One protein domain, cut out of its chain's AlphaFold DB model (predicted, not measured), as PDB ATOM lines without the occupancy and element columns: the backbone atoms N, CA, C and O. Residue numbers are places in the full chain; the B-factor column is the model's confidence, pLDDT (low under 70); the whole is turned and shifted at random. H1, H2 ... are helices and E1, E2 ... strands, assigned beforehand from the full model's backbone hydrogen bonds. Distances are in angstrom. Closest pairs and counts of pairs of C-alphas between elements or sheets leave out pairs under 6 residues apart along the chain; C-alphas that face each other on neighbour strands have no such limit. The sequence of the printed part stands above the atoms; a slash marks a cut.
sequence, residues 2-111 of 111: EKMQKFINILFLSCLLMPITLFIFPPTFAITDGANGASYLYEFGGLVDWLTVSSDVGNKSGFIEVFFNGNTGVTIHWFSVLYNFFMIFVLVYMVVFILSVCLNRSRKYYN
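This is residues 2 to 111 of the 111 residues of an uncharacterized protein of Listeria fleischmannii 1991 (UniProt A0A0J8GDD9). A small, strongly twisted sheet of four strands with the short helix H2 over one face makes a head at one end of a rod, and two long helices, H1 and H3, reach away from it and cross each other at a steep tilt. Residues 97 to 111, of which 97 to 109 belong to H3, stick out free beyond the crossing. The printed part has 110 residues with three named helices and four named strands, in the order H1 E1 E2 E3 H2 E4 H3; the sheet runs E1 E2 E3 E4, antiparallel throughout, and the class is mixed, helices and strands. The whole is only just extended, close to loose, with a radius of gyration of the C-alphas of 19.9 A and spans of 72 by 23 by 21 A.

In the sheet, E1, residues 28 to 34, and E2, residues 37 to 44, form an antiparallel hairpin, with N 30 and O 41 within hydrogen-bond range at 2.9 A. E2 and E3, residues 51 to 55, form the next hairpin, with N 42 and O 53 at 2.9 A. E1, E2 and E3 are a meander, each strand the antiparallel neighbour of the one before. E4, residues 73 to 76, is an edge strand beside E3, with N 52 and O 75 at 2.8 A. H2, residues 63 to 70, is on the sheet at a height of 9.4 A; it lies over E3, only just, with 5 of its 8 C-alphas falling on E3 and 2 on E4. On the local plane it runs slantwise to the strands, at 52 degrees to E3; the closest C-alphas of the two are those of Ser 55 and Gly 70, 6.5 A apart. H1, residues 2 to 24, only grazes the sheet, with residues 21 to 23. Its residues 10 to 18 touch residues 84 to 93 of H3, residues 78 to 109, at a steep tilt of 53 degrees, opposite ways; the closest C-alphas are those of Ser 14 and Phe 89, 5.3 A apart. H3 is not on the sheet. Every O i to N i+4 pair is within hydrogen-bond range in H2 and H3, and 15 of 19 are in H1.

H3 is 47.1 A long, from C-alpha 78 at (-33.292, -1.773, -40.026) to C-alpha 109 at (-60.790, -30.507, -14.778). H1 is 31.9 A long, begins with C-alpha 2 at (-36.845, -24.556, -17.700) and has a kink of 33 degrees near residue 18. E2 is 22.3 A long, E1 18.5 A, E3 13.5 A, E4 10.2 A and H2 9.2 A.

The C-alphas of Ala 35 and Asn 111 are the two farthest apart, 72.8 A. The printed part has no cut and no long link. Its mean pLDDT is 77.9; residues 29 to 40, 56 to 63 and 106 to 111 are among those under 70.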
ATOM      1  N   GLU A   2     -35.685 -24.500 -16.786       78.75
ATOM      2  CA  GLU A   2     -36.845 -24.556 -17.700       78.75
ATOM      3  C   GLU A   2     -37.305 -23.192 -18.250       78.75
ATOM      4  O   GLU A   2     -37.562 -23.062 -19.444       78.75
ATOM      5  N   LYS A   3     -37.345 -22.141 -17.414       80.88
ATOM      6  CA  LYS A   3     -37.730 -20.782 -17.852       80.88
ATOM      7  C   LYS A   3     -36.772 -20.198 -18.898       80.88
ATOM      8  O   LYS A   3     -37.218 -19.569 -19.852       80.88
ATOM      9  N   MET A   4     -35.471 -20.426 -18.726       84.56
ATOM     10  CA  MET A   4     -34.431 -19.921 -19.626       84.56
ATOM     11  C   MET A   4     -34.444 -20.682 -20.954       84.56
ATOM     12  O   MET A   4     -34.386 -20.070 -22.013       84.56
ATOM     13  N   GLN A   5     -34.624 -22.004 -20.908       87.00
ATOM     14  CA  GLN A   5     -34.772 -22.830 -22.107       87.00
ATOM     15  C   GLN A   5     -36.030 -22.460 -22.904       87.00
ATOM     16  O   GLN A   5     -35.970 -22.328 -24.122       87.00
ATOM     17  N   LYS A   6     -37.158 -22.204 -22.226       85.62
ATOM     18  CA  LYS A   6     -38.385 -21.719 -22.874       85.62
ATOM     19  C   LYS A   6     -38.160 -20.382 -23.583       85.62
ATOM     20  O   LYS A   6     -38.615 -20.217 -24.709       85.62
ATOM     21  N   PHE A   7     -37.445 -19.454 -22.949       88.12
ATOM     22  CA  PHE A   7     -37.098 -18.170 -23.561       88.12
ATOM     23  C   PHE A   7     -36.215 -18.343 -24.804       88.12
ATOM     24  O   PHE A   7     -36.543 -17.800 -25.854       88.12
ATOM     25  N   ILE A   8     -35.153 -19.151 -24.712       91.00
ATOM     26  CA  ILE A   8     -34.251 -19.437 -25.840       91.00
ATOM     27  C   ILE A   8     -35.022 -20.055 -27.013       91.00
ATOM     28  O   ILE A   8     -34.828 -19.642 -28.150       91.00
ATOM     29  N   ASN A   9     -35.943 -20.983 -26.745       91.12
ATOM     30  CA  ASN A   9     -36.757 -21.608 -27.789       91.12
ATOM     31  C   ASN A   9     -37.683 -20.604 -28.491       91.12
ATOM     32  O   ASN A   9     -37.810 -20.647 -29.712       91.12
ATOM     33  N   ILE A  10     -38.318 -19.695 -27.739       90.62
ATOM     34  CA  ILE A  10     -39.168 -18.639 -28.313       90.62
ATOM     35  C   ILE A  10     -38.327 -17.696 -29.174       90.62
ATOM     36  O   ILE A  10     -38.716 -17.389 -30.298       90.62
ATOM     37  N   LEU A  11     -37.162 -17.282 -28.670       91.75
ATOM     38  CA  LEU A  11     -36.245 -16.411 -29.397       91.75
ATOM     39  C   LEU A  11     -35.780 -17.068 -30.704       91.75
ATOM     40  O   LEU A  11     -35.900 -16.476 -31.773       91.75
ATOM     41  N   PHE A  12     -35.327 -18.318 -30.633       92.06
ATOM     42  CA  PHE A  12     -34.913 -19.088 -31.802       92.06
ATOM     43  C   PHE A  12     -36.040 -19.213 -32.837       92.06
ATOM     44  O   PHE A  12     -35.823 -18.959 -34.020       92.06
ATOM     45  N   LEU A  13     -37.261 -19.526 -32.391       91.38
ATOM     46  CA  LEU A  13     -38.420 -19.624 -33.274       91.38
ATOM     47  C   LEU A  13     -38.749 -18.279 -33.939       91.38
ATOM     48  O   LEU A  13     -39.019 -18.250 -35.138       91.38
ATOM     49  N   SER A  14     -38.679 -17.164 -33.206       89.94
ATOM     50  CA  SER A  14     -38.882 -15.832 -33.791       89.94
ATOM     51  C   SER A  14     -37.819 -15.478 -34.836       89.94
ATOM     52  O   SER A  14     -38.162 -14.943 -35.889       89.94
ATOM     53  N   CYS A  15     -36.554 -15.852 -34.605       90.19
ATOM     54  CA  CYS A  15     -35.475 -15.661 -35.577       90.19
ATOM     55  C   CYS A  15     -35.695 -16.465 -36.861       90.19
ATOM     56  O   CYS A  15     -35.371 -15.971 -37.932       90.19
ATOM     57  N   LEU A  16     -36.250 -17.680 -36.773       90.69
ATOM     58  CA  LEU A  16     -36.577 -18.494 -37.949       90.69
ATOM     59  C   LEU A  16     -37.792 -17.963 -38.713       90.69
ATOM     60  O   LEU A  16     -37.804 -17.983 -39.941       90.69
ATOM     61  N   LEU A  17     -38.814 -17.482 -38.006       86.81
ATOM     62  CA  LEU A  17     -40.031 -16.960 -38.629       86.81
ATOM     63  C   LEU A  17     -39.772 -15.681 -39.429       86.81
ATOM     64  O   LEU A  17     -40.433 -15.454 -40.437       86.81
ATOM     65  N   MET A  18     -38.792 -14.878 -39.022       84.06
ATOM     66  CA  MET A  18     -38.443 -13.633 -39.697       84.06
ATOM     67  C   MET A  18     -38.084 -13.806 -41.190       84.06
ATOM     68  O   MET A  18     -38.772 -13.208 -42.014       84.06
ATOM     69  N   PRO A  19     -37.096 -14.625 -41.600       81.56
ATOM     70  CA  PRO A  19     -36.806 -14.859 -43.016       81.56
ATOM     71  C   PRO A  19     -37.923 -15.629 -43.730       81.56
ATOM     72  O   PRO A  19     -38.128 -15.420 -44.921       81.56
ATOM     73  N   ILE A  20     -38.690 -16.469 -43.024       83.38
ATOM     74  CA  ILE A  20     -39.859 -17.153 -43.603       83.38
ATOM     75  C   ILE A  20     -40.894 -16.134 -44.108       83.38
ATOM     76  O   ILE A  20     -41.534 -16.381 -45.130       83.38
ATOM     77  N   THR A  21     -41.021 -14.967 -43.461       78.94
ATOM     78  CA  THR A  21     -41.942 -13.920 -43.935       78.94
ATOM     79  C   THR A  21     -41.647 -13.462 -45.366       78.94
ATOM     80  O   THR A  21     -42.588 -13.145 -46.084       78.94
ATOM     81  N   LEU A  22     -40.398 -13.532 -45.838       75.94
ATOM     82  CA  LEU A  22     -40.052 -13.190 -47.226       75.94
ATOM     83  C   LEU A  22     -40.642 -14.156 -48.260       75.94
ATOM     84  O   LEU A  22     -40.824 -13.781 -49.412       75.94
ATOM     85  N   PHE A  23     -40.916 -15.402 -47.869       74.56
ATOM     86  CA  PHE A  23     -41.453 -16.429 -48.766       74.56
ATOM     87  C   PHE A  23     -42.975 -16.544 -48.694       74.56
ATOM     88  O   PHE A  23     -43.597 -17.032 -49.634       74.56
ATOM     89  N   ILE A  24     -43.573 -16.134 -47.572       78.44
ATOM     90  CA  ILE A  24     -45.025 -16.194 -47.364       78.44
ATOM     91  C   ILE A  24     -45.710 -14.940 -47.904       78.44
ATOM     92  O   ILE A  24     -46.776 -15.043 -48.511       78.44
ATOM     93  N   PHE A  25     -45.134 -13.760 -47.660       74.12
ATOM     94  CA  PHE A  25     -45.759 -12.507 -48.058       74.12
ATOM     95  C   PHE A  25     -45.344 -12.142 -49.486       74.12
ATOM     96  O   PHE A  25     -44.147 -12.085 -49.773       74.12
ATOM     97  N   PRO A  26     -46.311 -11.930 -50.396       69.00
ATOM     98  CA  PRO A  26     -45.993 -11.554 -51.761       69.00
ATOM     99  C   PRO A  26     -45.337 -10.163 -51.785       69.00
ATOM    100  O   PRO A  26     -45.737  -9.304 -50.997       69.00
ATOM    101  N   PRO A  27     -44.375  -9.921 -52.692       74.19
ATOM    102  CA  PRO A  27     -43.819  -8.589 -52.886       74.19
ATOM    103  C   PRO A  27     -44.894  -7.580 -53.256       74.19
ATOM    104  O   PRO A  27     -45.740  -7.848 -54.118       74.19
ATOM    105  N   THR A  28     -44.781  -6.383 -52.701       74.56
ATOM    106  CA  THR A  28     -45.436  -5.192 -53.229       74.56
ATOM    107  C   THR A  28     -44.552  -4.578 -54.308       74.56
ATOM    108  O   THR A  28     -43.334  -4.467 -54.174       74.56
ATOM    109  N   PHE A  29     -45.166  -4.240 -55.441       69.75
ATOM    110  CA  PHE A  29     -44.465  -3.679 -56.589       69.75
ATOM    111  C   PHE A  29     -44.719  -2.180 -56.672       69.75
ATOM    112  O   PHE A  29     -45.868  -1.749 -56.786       69.75
ATOM    113  N   ALA A  30     -43.643  -1.403 -56.669       68.56
ATOM    114  CA  ALA A  30     -43.666   0.032 -56.877       68.56
ATOM    115  C   ALA A  30     -42.815   0.397 -58.101       68.56
ATOM    116  O   ALA A  30     -41.753  -0.173 -58.342       68.56
ATOM    117  N   ILE A  31     -43.291   1.353 -58.899       67.25
ATOM    118  CA  ILE A  31     -42.522   1.935 -60.004       67.25
ATOM    119  C   ILE A  31     -42.048   3.303 -59.533       67.25
ATOM    120  O   ILE A  31     -42.857   4.113 -59.083       67.25
ATOM    121  N   THR A  32     -40.749   3.560 -59.638       66.56
ATOM    122  CA  THR A  32     -40.175   4.881 -59.370       66.56
ATOM    123  C   THR A  32     -39.594   5.459 -60.643       66.56
ATOM    124  O   THR A  32     -38.700   4.868 -61.233       66.56
ATOM    125  N   ASP A  33     -40.086   6.620 -61.067       59.94
ATOM    126  CA  ASP A  33     -39.451   7.392 -62.137       59.94
ATOM    127  C   ASP A  33     -38.304   8.211 -61.536       59.94
ATOM    128  O   ASP A  33     -38.507   9.266 -60.929       59.94
ATOM    129  N   GLY A  34     -37.087   7.679 -61.651       58.84
ATOM    130  CA  GLY A  34     -35.858   8.371 -61.283       58.84
ATOM    131  C   GLY A  34     -35.257   9.140 -62.462       58.84
ATOM    132  O   GLY A  34     -35.619   8.935 -63.619       58.84
ATOM    133  N   ALA A  35     -34.262   9.989 -62.188       53.94
ATOM    134  CA  ALA A  35     -33.544  10.766 -63.210       53.94
ATOM    135  C   ALA A  35     -32.859   9.907 -64.303       53.94
ATOM    136  O   ALA A  35     -32.526  10.430 -65.364       53.94
ATOM    137  N   ASN A  36     -32.683   8.602 -64.055       54.88
ATOM    138  CA  ASN A  36     -32.078   7.630 -64.971       54.88
ATOM    139  C   ASN A  36     -33.102   6.676 -65.635       54.88
ATOM    140  O   ASN A  36     -32.692   5.741 -66.319       54.88
ATOM    141  N   GLY A  37     -34.414   6.898 -65.462       57.25
ATOM    142  CA  GLY A  37     -35.494   6.054 -65.999       57.25
ATOM    143  C   GLY A  37     -36.357   5.378 -64.922       57.25
ATOM    144  O   GLY A  37     -36.148   5.583 -63.726       57.25
ATOM    145  N   ALA A  38     -37.346   4.588 -65.358       57.91
ATOM    146  CA  ALA A  38     -38.305   3.903 -64.487       57.91
ATOM    147  C   ALA A  38     -37.671   2.696 -63.759       57.91
ATOM    148  O   ALA A  38     -37.556   1.607 -64.319       57.91
ATOM    149  N   SER A  39     -37.271   2.859 -62.502       64.75
ATOM    150  CA  SER A  39     -36.789   1.764 -61.656       64.75
ATOM    151  C   SER A  39     -37.947   0.959 -61.064       64.75
ATOM    152  O   SER A  39     -38.917   1.511 -60.532       64.75
ATOM    153  N   TYR A  40     -37.834  -0.368 -61.128       69.56
ATOM    154  CA  TYR A  40     -38.760  -1.287 -60.474       69.56
ATOM    155  C   TYR A  40     -38.306  -1.537 -59.038       69.56
ATOM    156  O   TYR A  40     -37.162  -1.929 -58.808       69.56
ATOM    157  N   LEU A  41     -39.202  -1.318 -58.081       74.56
ATOM    158  CA  LEU A  41     -38.988  -1.565 -56.661       74.56
ATOM    159  C   LEU A  41     -39.883  -2.708 -56.208       74.56
ATOM    160  O   LEU A  41     -41.097  -2.699 -56.414       74.56
ATOM    161  N   TYR A  42     -39.258  -3.680 -55.565       76.50
ATOM    162  CA  TYR A  42     -39.929  -4.781 -54.905       76.50
ATOM    163  C   TYR A  42     -39.750  -4.588 -53.405       76.50
ATOM    164  O   TYR A  42     -38.633  -4.679 -52.890       76.50
ATOM    165  N   GLU A  43     -40.842  -4.275 -52.726       81.44
ATOM    166  CA  GLU A  43     -40.898  -4.101 -51.283       81.44
ATOM    167  C   GLU A  43     -41.370  -5.403 -50.632       81.44
ATOM    168  O   GLU A  43     -42.259  -6.101 -51.126       81.44
ATOM    169  N   PHE A  44     -40.691  -5.771 -49.550       76.44
ATOM    170  CA  PHE A  44     -40.949  -6.982 -48.798       76.44
ATOM    171  C   PHE A  44     -40.922  -6.684 -47.316       76.44
ATOM    172  O   PHE A  44     -39.943  -6.162 -46.772       76.44
ATOM    173  N   GLY A  45     -41.928  -7.177 -46.623       70.50
ATOM    174  CA  GLY A  45     -41.860  -7.342 -45.190       70.50
ATOM    175  C   GLY A  45     -43.222  -7.667 -44.633       70.50
ATOM    176  O   GLY A  45     -44.199  -7.010 -44.956       70.50
ATOM    177  N   GLY A  46     -43.288  -8.715 -43.812       73.81
ATOM    178  CA  GLY A  46     -44.564  -9.307 -43.424       73.81
ATOM    179  C   GLY A  46     -45.598  -8.307 -42.908       73.81
ATOM    180  O   GLY A  46     -46.640  -8.138 -43.530       73.81
ATOM    181  N   LEU A  47     -45.335  -7.656 -41.772       74.88
ATOM    182  CA  LEU A  47     -46.240  -6.629 -41.234       74.88
ATOM    183  C   LEU A  47     -45.891  -5.223 -41.723       74.88
ATOM    184  O   LEU A  47     -46.774  -4.379 -41.840       74.88
ATOM    185  N   VAL A  48     -44.602  -4.966 -41.932       83.06
ATOM    186  CA  VAL A  48     -44.069  -3.695 -42.429       83.06
ATOM    187  C   VAL A  48     -42.917  -4.014 -43.363       83.06
ATOM    188  O   VAL A  48     -42.070  -4.841 -43.010       83.06
ATOM    189  N   ASP A  49     -42.842  -3.330 -44.498       83.75
ATOM    190  CA  ASP A  49     -41.761  -3.515 -45.456       83.75
ATOM    191  C   ASP A  49     -40.405  -3.184 -44.825       83.75
ATOM    192  O   ASP A  49     -40.178  -2.113 -44.251       83.75
ATOM    193  N   TRP A  50     -39.508  -4.165 -44.861       85.44
ATOM    194  CA  TRP A  50     -38.188  -4.098 -44.245       85.44
ATOM    195  C   TRP A  50     -37.048  -4.364 -45.223       85.44
ATOM    196  O   TRP A  50     -35.898  -4.054 -44.911       85.44
ATOM    197  N   LEU A  51     -37.354  -4.886 -46.406       85.62
ATOM    198  CA  LEU A  51     -36.411  -5.152 -47.478       85.62
ATOM    199  C   LEU A  51     -36.962  -4.566 -48.776       85.62
ATOM    200  O   LEU A  51     -38.087  -4.856 -49.165       85.62
ATOM    201  N   THR A  52     -36.149  -3.776 -49.463       85.44
ATOM    202  CA  THR A  52     -36.473  -3.230 -50.779       85.44
ATOM    203  C   THR A  52     -35.404  -3.668 -51.768       85.44
ATOM    204  O   THR A  52     -34.210  -3.516 -51.509       85.44
ATOM    205  N   VAL A  53     -35.824  -4.204 -52.907       82.50
ATOM    206  CA  VAL A  53     -34.941  -4.644 -53.990       82.50
ATOM    207  C   VAL A  53     -35.256  -3.809 -55.222       82.50
ATOM    208  O   VAL A  53     -36.407  -3.764 -55.651       82.50
ATOM    209  N   SER A  54     -34.251  -3.143 -55.786       80.19
ATOM    210  CA  SER A  54     -34.395  -2.346 -57.005       80.19
ATOM    211  C   SER A  54     -33.867  -3.093 -58.229       80.19
ATOM    212  O   SER A  54     -32.890  -3.841 -58.137       80.19
ATOM    213  N   SER A  55     -34.492  -2.869 -59.384       75.06
ATOM    214  CA  SER A  55     -34.029  -3.344 -60.692       75.06
ATOM    215  C   SER A  55     -34.209  -2.254 -61.755       75.06
ATOM    216  O   SER A  55     -35.200  -1.519 -61.727       75.06
ATOM    217  N   ASP A  56     -33.248  -2.137 -62.676       69.25
ATOM    218  CA  ASP A  56     -33.289  -1.161 -63.775       69.25
ATOM    219  C   ASP A  56     -34.247  -1.574 -64.905       69.25
ATOM    220  O   ASP A  56     -34.652  -2.734 -65.050       69.25
ATOM    221  N   VAL A  57     -34.604  -0.582 -65.729       59.66
ATOM    222  CA  VAL A  57     -35.520  -0.691 -66.872       59.66
ATOM    223  C   VAL A  57     -35.093  -1.829 -67.811       59.66
ATOM    224  O   VAL A  57     -34.140  -1.700 -68.574       59.66
ATOM    225  N   GLY A  58     -35.837  -2.938 -67.802       55.00
ATOM    226  CA  GLY A  58     -35.698  -4.011 -68.796       55.00
ATOM    227  C   GLY A  58     -35.968  -5.419 -68.278       55.00
ATOM    228  O   GLY A  58     -36.320  -6.290 -69.070       55.00
ATOM    229  N   ASN A  59     -35.880  -5.643 -66.964       56.47
ATOM    230  CA  ASN A  59     -36.027  -6.975 -66.381       56.47
ATOM    231  C   ASN A  59     -37.297  -7.080 -65.520       56.47
ATOM    232  O   ASN A  59     -37.252  -7.008 -64.295       56.47
ATOM    233  N   LYS A  60     -38.463  -7.239 -66.166       55.00
ATOM    234  CA  LYS A  60     -39.701  -7.667 -65.486       55.00
ATOM    235  C   LYS A  60     -39.582  -9.157 -65.146       55.00
ATOM    236  O   LYS A  60     -40.209  -9.998 -65.784       55.00
ATOM    237  N   SER A  61     -38.748  -9.484 -64.171       60.50
ATOM    238  CA  SER A  61     -38.572 -10.844 -63.669       60.50
ATOM    239  C   SER A  61     -39.163 -11.008 -62.267       60.50
ATOM    240  O   SER A  61     -39.552 -10.042 -61.600       60.50
ATOM    241  N   GLY A  62     -39.340 -12.263 -61.847       64.19
ATOM    242  CA  GLY A  62     -39.866 -12.596 -60.523       64.19
ATOM    243  C   GLY A  62     -38.850 -12.322 -59.410       64.19
ATOM    244  O   GLY A  62     -37.650 -12.263 -59.659       64.19
ATOM    245  N   PHE A  63     -39.319 -12.216 -58.162       66.69
ATOM    246  CA  PHE A  63     -38.485 -11.911 -56.986       66.69
ATOM    247  C   PHE A  63     -37.180 -12.709 -56.912       66.69
ATOM    248  O   PHE A  63     -36.131 -12.115 -56.724       66.69
ATOM    249  N   ILE A  64     -37.233 -14.038 -57.055       70.19
ATOM    250  CA  ILE A  64     -36.041 -14.894 -56.930       70.19
ATOM    251  C   ILE A  64     -35.000 -14.512 -57.986       70.19
ATOM    252  O   ILE A  64     -33.806 -14.456 -57.707       70.19
ATOM    253  N   GLU A  65     -35.449 -14.202 -59.194       70.62
ATOM    254  CA  GLU A  65     -34.568 -13.821 -60.286       70.62
ATOM    255  C   GLU A  65     -33.980 -12.423 -60.066       70.62
ATOM    256  O   GLU A  65     -32.773 -12.251 -60.201       70.62
ATOM    257  N   VAL A  66     -34.779 -11.451 -59.618       72.69
ATOM    258  CA  VAL A  66     -34.272 -10.108 -59.292       72.69
ATOM    259  C   VAL A  66     -33.338 -10.155 -58.079       72.69
ATOM    260  O   VAL A  66     -32.238  -9.618 -58.130       72.69
ATOM    261  N   PHE A  67     -33.707 -10.845 -57.000       71.62
ATOM    262  CA  PHE A  67     -32.925 -10.900 -55.764       71.62
ATOM    263  C   PHE A  67     -31.569 -11.587 -55.948       71.62
ATOM    264  O   PHE A  67     -30.577 -11.087 -55.426       71.62
ATOM    265  N   PHE A  68     -31.500 -12.690 -56.702       72.25
ATOM    266  CA  PHE A  68     -30.248 -13.432 -56.890       72.25
ATOM    267  C   PHE A  68     -29.466 -13.036 -58.149       72.25
ATOM    268  O   PHE A  68     -28.240 -13.097 -58.121       72.25
ATOM    269  N   ASN A  69     -30.140 -12.631 -59.231       66.06
ATOM    270  CA  ASN A  69     -29.529 -12.533 -60.563       66.06
ATOM    271  C   ASN A  69     -29.754 -11.190 -61.288       66.06
ATOM    272  O   ASN A  69     -29.206 -11.013 -62.374       66.06
ATOM    273  N   GLY A  70     -30.546 -10.255 -60.746       64.38
ATOM    274  CA  GLY A  70     -30.992  -9.073 -61.502       64.38
ATOM    275  C   GLY A  70     -31.224  -7.790 -60.698       64.38
ATOM    276  O   GLY A  70     -31.931  -6.903 -61.185       64.38
ATOM    277  N   ASN A  71     -30.684  -7.683 -59.481       76.56
ATOM    278  CA  ASN A  71     -30.834  -6.479 -58.667       76.56
ATOM    279  C   ASN A  71     -29.783  -5.428 -59.042       76.56
ATOM    280  O   ASN A  71     -28.632  -5.741 -59.341       76.56
ATOM    281  N   THR A  72     -30.201  -4.169 -59.020       77.06
ATOM    282  CA  THR A  72     -29.317  -2.999 -59.108       77.06
ATOM    283  C   THR A  72     -29.018  -2.416 -57.732       77.06
ATOM    284  O   THR A  72     -28.083  -1.634 -57.574       77.06
ATOM    285  N   GLY A  73     -29.791  -2.815 -56.721       76.44
ATOM    286  CA  GLY A  73     -29.625  -2.384 -55.345       76.44
ATOM    287  C   GLY A  73     -30.515  -3.169 -54.387       76.44
ATOM    288  O   GLY A  73     -31.602  -3.630 -54.738       76.44
ATOM    289  N   VAL A  74     -30.038  -3.309 -53.152       81.75
ATOM    290  CA  VAL A  74     -30.790  -3.884 -52.034       81.75
ATOM    291  C   VAL A  74     -30.699  -2.919 -50.862       81.75
ATOM    292  O   VAL A  74     -29.606  -2.549 -50.437       81.75
ATOM    293  N   THR A  75     -31.849  -2.518 -50.334       85.38
ATOM    294  CA  THR A  75     -31.956  -1.640 -49.167       85.38
ATOM    295  C   THR A  75     -32.658  -2.378 -48.038       85.38
ATOM    296  O   THR A  75     -33.726  -2.953 -48.231       85.38
ATOM    297  N   ILE A  76     -32.055  -2.356 -46.848       86.19
ATOM    298  CA  ILE A  76     -32.627  -2.942 -45.633       86.19
ATOM    299  C   ILE A  76     -33.042  -1.809 -44.698       86.19
ATOM    300  O   ILE A  76     -32.210  -1.016 -44.251       86.19
ATOM    301  N   HIS A  77     -34.326  -1.762 -44.353       88.69
ATOM    302  CA  HIS A  77     -34.876  -0.811 -43.391       88.69
ATOM    303  C   HIS A  77     -34.759  -1.391 -41.982       88.69
ATOM    304  O   HIS A  77     -35.671  -2.043 -41.478       88.69
ATOM    305  N   TRP A  78     -33.619  -1.164 -41.326       85.88
ATOM    306  CA  TRP A  78     -33.292  -1.773 -40.026       85.88
ATOM    307  C   TRP A  78     -34.330  -1.528 -38.921       85.88
ATOM    308  O   TRP A  78     -34.562  -2.404 -38.090       85.88
ATOM    309  N   PHE A  79     -34.996  -0.371 -38.914       89.19
ATOM    310  CA  PHE A  79     -36.082  -0.115 -37.965       89.19
ATOM    311  C   PHE A  79     -37.294  -1.013 -38.228       89.19
ATOM    312  O   PHE A  79     -37.832  -1.599 -37.290       89.19
ATOM    313  N   SER A  80     -37.671  -1.194 -39.495       88.56
ATOM    314  CA  SER A  80     -38.722  -2.131 -39.894       88.56
ATOM    315  C   SER A  80     -38.325  -3.581 -39.608       88.56
ATOM    316  O   SER A  80     -39.165  -4.359 -39.163       88.56
ATOM    317  N   VAL A  81     -37.050  -3.953 -39.785       88.06
ATOM    318  CA  VAL A  81     -36.501  -5.269 -39.397       88.06
ATOM    319  C   VAL A  81     -36.751  -5.517 -37.909       88.06
ATOM    320  O   VAL A  81     -37.400  -6.495 -37.539       88.06
ATOM    321  N   LEU A  82     -36.299  -4.603 -37.048       90.44
ATOM    322  CA  LEU A  82     -36.472  -4.718 -35.599       90.44
ATOM    323  C   LEU A  82     -37.949  -4.749 -35.195       90.44
ATOM    324  O   LEU A  82     -38.330  -5.543 -34.335       90.44
ATOM    325  N   TYR A  83     -38.784  -3.935 -35.840       90.38
ATOM    326  CA  TYR A  83     -40.222  -3.922 -35.597       90.38
ATOM    327  C   TYR A  83     -40.872  -5.264 -35.951       90.38
ATOM    328  O   TYR A  83     -41.543  -5.855 -35.106       90.38
ATOM    329  N   ASN A  84     -40.632  -5.797 -37.153       88.75
ATOM    330  CA  ASN A  84     -41.171  -7.098 -37.559       88.75
ATOM    331  C   ASN A  84     -40.695  -8.214 -36.623       88.75
ATOM    332  O   ASN A  84     -41.501  -9.039 -36.195       88.75
ATOM    333  N   PHE A  85     -39.411  -8.212 -36.256       90.31
ATOM    334  CA  PHE A  85     -38.858  -9.182 -35.314       90.31
ATOM    335  C   PHE A  85     -39.575  -9.129 -33.960       90.31
ATOM    336  O   PHE A  85     -40.012 -10.159 -33.444       90.31
ATOM    337  N   PHE A  86     -39.757  -7.928 -33.410       91.88
ATOM    338  CA  PHE A  86     -40.450  -7.734 -32.143       91.88
ATOM    339  C   PHE A  86     -41.917  -8.170 -32.219       91.88
ATOM    340  O   PHE A  86     -42.400  -8.863 -31.324       91.88
ATOM    341  N   MET A  87     -42.618  -7.835 -33.301       91.38
ATOM    342  CA  MET A  87     -44.019  -8.217 -33.489       91.38
ATOM    343  C   MET A  87     -44.196  -9.736 -33.585       91.38
ATOM    344  O   MET A  87     -45.087 -10.293 -32.943       91.38
ATOM    345  N   ILE A  88     -43.318 -10.426 -34.320       91.44
ATOM    346  CA  ILE A  88     -43.302 -11.894 -34.387       91.44
ATOM    347  C   ILE A  88     -43.018 -12.483 -33.003       91.44
ATOM    348  O   ILE A  88     -43.707 -13.408 -32.573       91.44
ATOM    349  N   PHE A  89     -42.037 -11.938 -32.281       92.38
ATOM    350  CA  PHE A  89     -41.701 -12.388 -30.934       92.38
ATOM    351  C   PHE A  89     -42.893 -12.264 -29.974       92.38
ATOM    352  O   PHE A  89     -43.224 -13.224 -29.274       92.38
ATOM    353  N   VAL A  90     -43.585 -11.120 -29.978       92.56
ATOM    354  CA  VAL A  90     -44.798 -10.900 -29.175       92.56
ATOM    355  C   VAL A  90     -45.891 -11.898 -29.555       92.56
ATOM    356  O   VAL A  90     -46.507 -12.486 -28.665       92.56
ATOM    357  N   LEU A  91     -46.113 -12.143 -30.848       91.25
ATOM    358  CA  LEU A  91     -47.129 -13.085 -31.321       91.25
ATOM    359  C   LEU A  91     -46.838 -14.516 -30.855       91.25
ATOM    360  O   LEU A  91     -47.713 -15.169 -30.285       91.25
ATOM    361  N   VAL A  92     -45.602 -14.993 -31.024       91.75
ATOM    362  CA  VAL A  92     -45.181 -16.319 -30.543       91.75
ATOM    363  C   VAL A  92     -45.345 -16.414 -29.028       91.75
ATOM    364  O   VAL A  92     -45.879 -17.404 -28.521       91.75
ATOM    365  N   TYR A  93     -44.930 -15.382 -28.294       90.81
ATOM    366  CA  TYR A  93     -45.075 -15.339 -26.844       90.81
ATOM    367  C   TYR A  93     -46.546 -15.435 -26.414       90.81
ATOM    368  O   TYR A  93     -46.873 -16.236 -25.536       90.81
ATOM    369  N   MET A  94     -47.441 -14.685 -27.065       92.62
ATOM    370  CA  MET A  94     -48.883 -14.719 -26.802       92.62
ATOM    371  C   MET A  94     -49.484 -16.103 -27.061       92.62
ATOM    372  O   MET A  94     -50.214 -16.618 -26.215       92.62
ATOM    373  N   VAL A  95     -49.137 -16.749 -28.179       91.12
ATOM    374  CA  VAL A  95     -49.603 -18.110 -28.497       91.12
ATOM    375  C   VAL A  95     -49.152 -19.100 -27.422       91.12
ATOM    376  O   VAL A  95     -49.963 -19.855 -26.884       91.12
ATOM    377  N   VAL A  96     -47.872 -19.066 -27.050       89.06
ATOM    378  CA  VAL A  96     -47.324 -19.939 -26.003       89.06
ATOM    379  C   VAL A  96     -47.990 -19.674 -24.653       89.06
ATOM    380  O   VAL A  96     -48.248 -20.619 -23.900       89.06
ATOM    381  N   PHE A  97     -48.273 -18.414 -24.325       88.69
ATOM    382  CA  PHE A  97     -48.974 -18.039 -23.100       88.69
ATOM    383  C   PHE A  97     -50.396 -18.611 -23.073       88.69
ATOM    384  O   PHE A  97     -50.741 -19.315 -22.123       88.69
ATOM    385  N   ILE A  98     -51.180 -18.399 -24.134       90.94
ATOM    386  CA  ILE A  98     -52.550 -18.914 -24.254       90.94
ATOM    387  C   ILE A  98     -52.560 -20.441 -24.140       90.94
ATOM    388  O   ILE A  98     -53.312 -20.986 -23.336       90.94
ATOM    389  N   LEU A  99     -51.680 -21.137 -24.867       88.94
ATOM    390  CA  LEU A  99     -51.552 -22.594 -24.776       88.94
ATOM    391  C   LEU A  99     -51.215 -23.047 -23.352       88.94
ATOM    392  O   LEU A  99     -51.818 -23.990 -22.847       88.94
ATOM    393  N   SER A 100     -50.300 -22.348 -22.676       86.06
ATOM    394  CA  SER A 100     -49.936 -22.658 -21.288       86.06
ATOM    395  C   SER A 100     -51.140 -22.515 -20.346       86.06
ATOM    396  O   SER A 100     -51.352 -23.372 -19.489       86.06
ATOM    397  N   VAL A 101     -51.949 -21.463 -20.512       86.25
ATOM    398  CA  VAL A 101     -53.162 -21.225 -19.710       86.25
ATOM    399  C   VAL A 101     -54.234 -22.280 -19.998       86.25
ATOM    400  O   VAL A 101     -54.789 -22.857 -19.060       86.25
ATOM    401  N   CYS A 102     -54.499 -22.580 -21.271       83.75
ATOM    402  CA  CYS A 102     -55.484 -23.580 -21.685       83.75
ATOM    403  C   CYS A 102     -55.140 -24.983 -21.160       83.75
ATOM    404  O   CYS A 102     -56.008 -25.663 -20.613       83.75
ATOM    405  N   LEU A 103     -53.873 -25.394 -21.262       82.25
ATOM    406  CA  LEU A 103     -53.404 -26.694 -20.774       82.25
ATOM    407  C   LEU A 103     -53.465 -26.803 -19.245       82.25
ATOM    408  O   LEU A 103     -53.845 -27.843 -18.715       82.25
ATOM    409  N   ASN A 104     -53.138 -25.734 -18.511       77.00
ATOM    410  CA  ASN A 104     -53.279 -25.745 -17.052       77.00
ATOM    411  C   ASN A 104     -54.745 -25.824 -16.619       77.00
ATOM    412  O   ASN A 104     -55.060 -26.470 -15.618       77.00
ATOM    413  N   ARG A 105     -55.649 -25.185 -17.369       70.62
ATOM    414  CA  ARG A 105     -57.084 -25.253 -17.100       70.62
ATOM    415  C   ARG A 105     -57.623 -26.661 -17.340       70.62
ATOM    416  O   ARG A 105     -58.334 -27.155 -16.475       70.62
ATOM    417  N   SER A 106     -57.251 -27.330 -18.437       67.19
ATOM    418  CA  SER A 106     -57.704 -28.706 -18.702       67.19
ATOM    419  C   SER A 106     -57.228 -29.688 -17.630       67.19
ATOM    420  O   SER A 106     -58.013 -30.505 -17.160       67.19
ATOM    421  N   ARG A 107     -55.987 -29.552 -17.149       63.00
ATOM    422  CA  ARG A 107     -55.432 -30.414 -16.093       63.00
ATOM    423  C   ARG A 107     -56.202 -30.330 -14.772       63.00
ATOM    424  O   ARG A 107     -56.275 -31.316 -14.054       63.00
ATOM    425  N   LYS A 108     -56.792 -29.169 -14.468       60.16
ATOM    426  CA  LYS A 108     -57.603 -28.936 -13.262       60.16
ATOM    427  C   LYS A 108     -59.031 -29.496 -13.364       60.16
ATOM    428  O   LYS A 108     -59.709 -29.566 -12.353       60.16
ATOM    429  N   TYR A 109     -59.493 -29.847 -14.566       56.91
ATOM    430  CA  TYR A 109     -60.790 -30.507 -14.778       56.91
ATOM    431  C   TYR A 109     -60.699 -32.040 -14.737       56.91
ATOM    432  O   TYR A 109     -61.727 -32.695 -14.600       56.91
ATOM    433  N   TYR A 110     -59.495 -32.603 -14.881       53.94
ATOM    434  CA  TYR A 110     -59.255 -34.051 -14.922       53.94
ATOM    435  C   TYR A 110     -58.623 -34.624 -13.637       53.94
ATOM    436  O   TYR A 110     -58.434 -35.835 -13.565       53.94
ATOM    437  N   ASN A 111     -58.315 -33.776 -12.651       50.22
ATOM    438  CA  ASN A 111     -57.879 -34.141 -11.295       50.22
ATOM    439  C   ASN A 111     -58.928 -33.683 -10.284       50.22
ATOM    440  O   ASN A 111     -59.096 -34.387  -9.268       50.22
TER     441      ASN A 111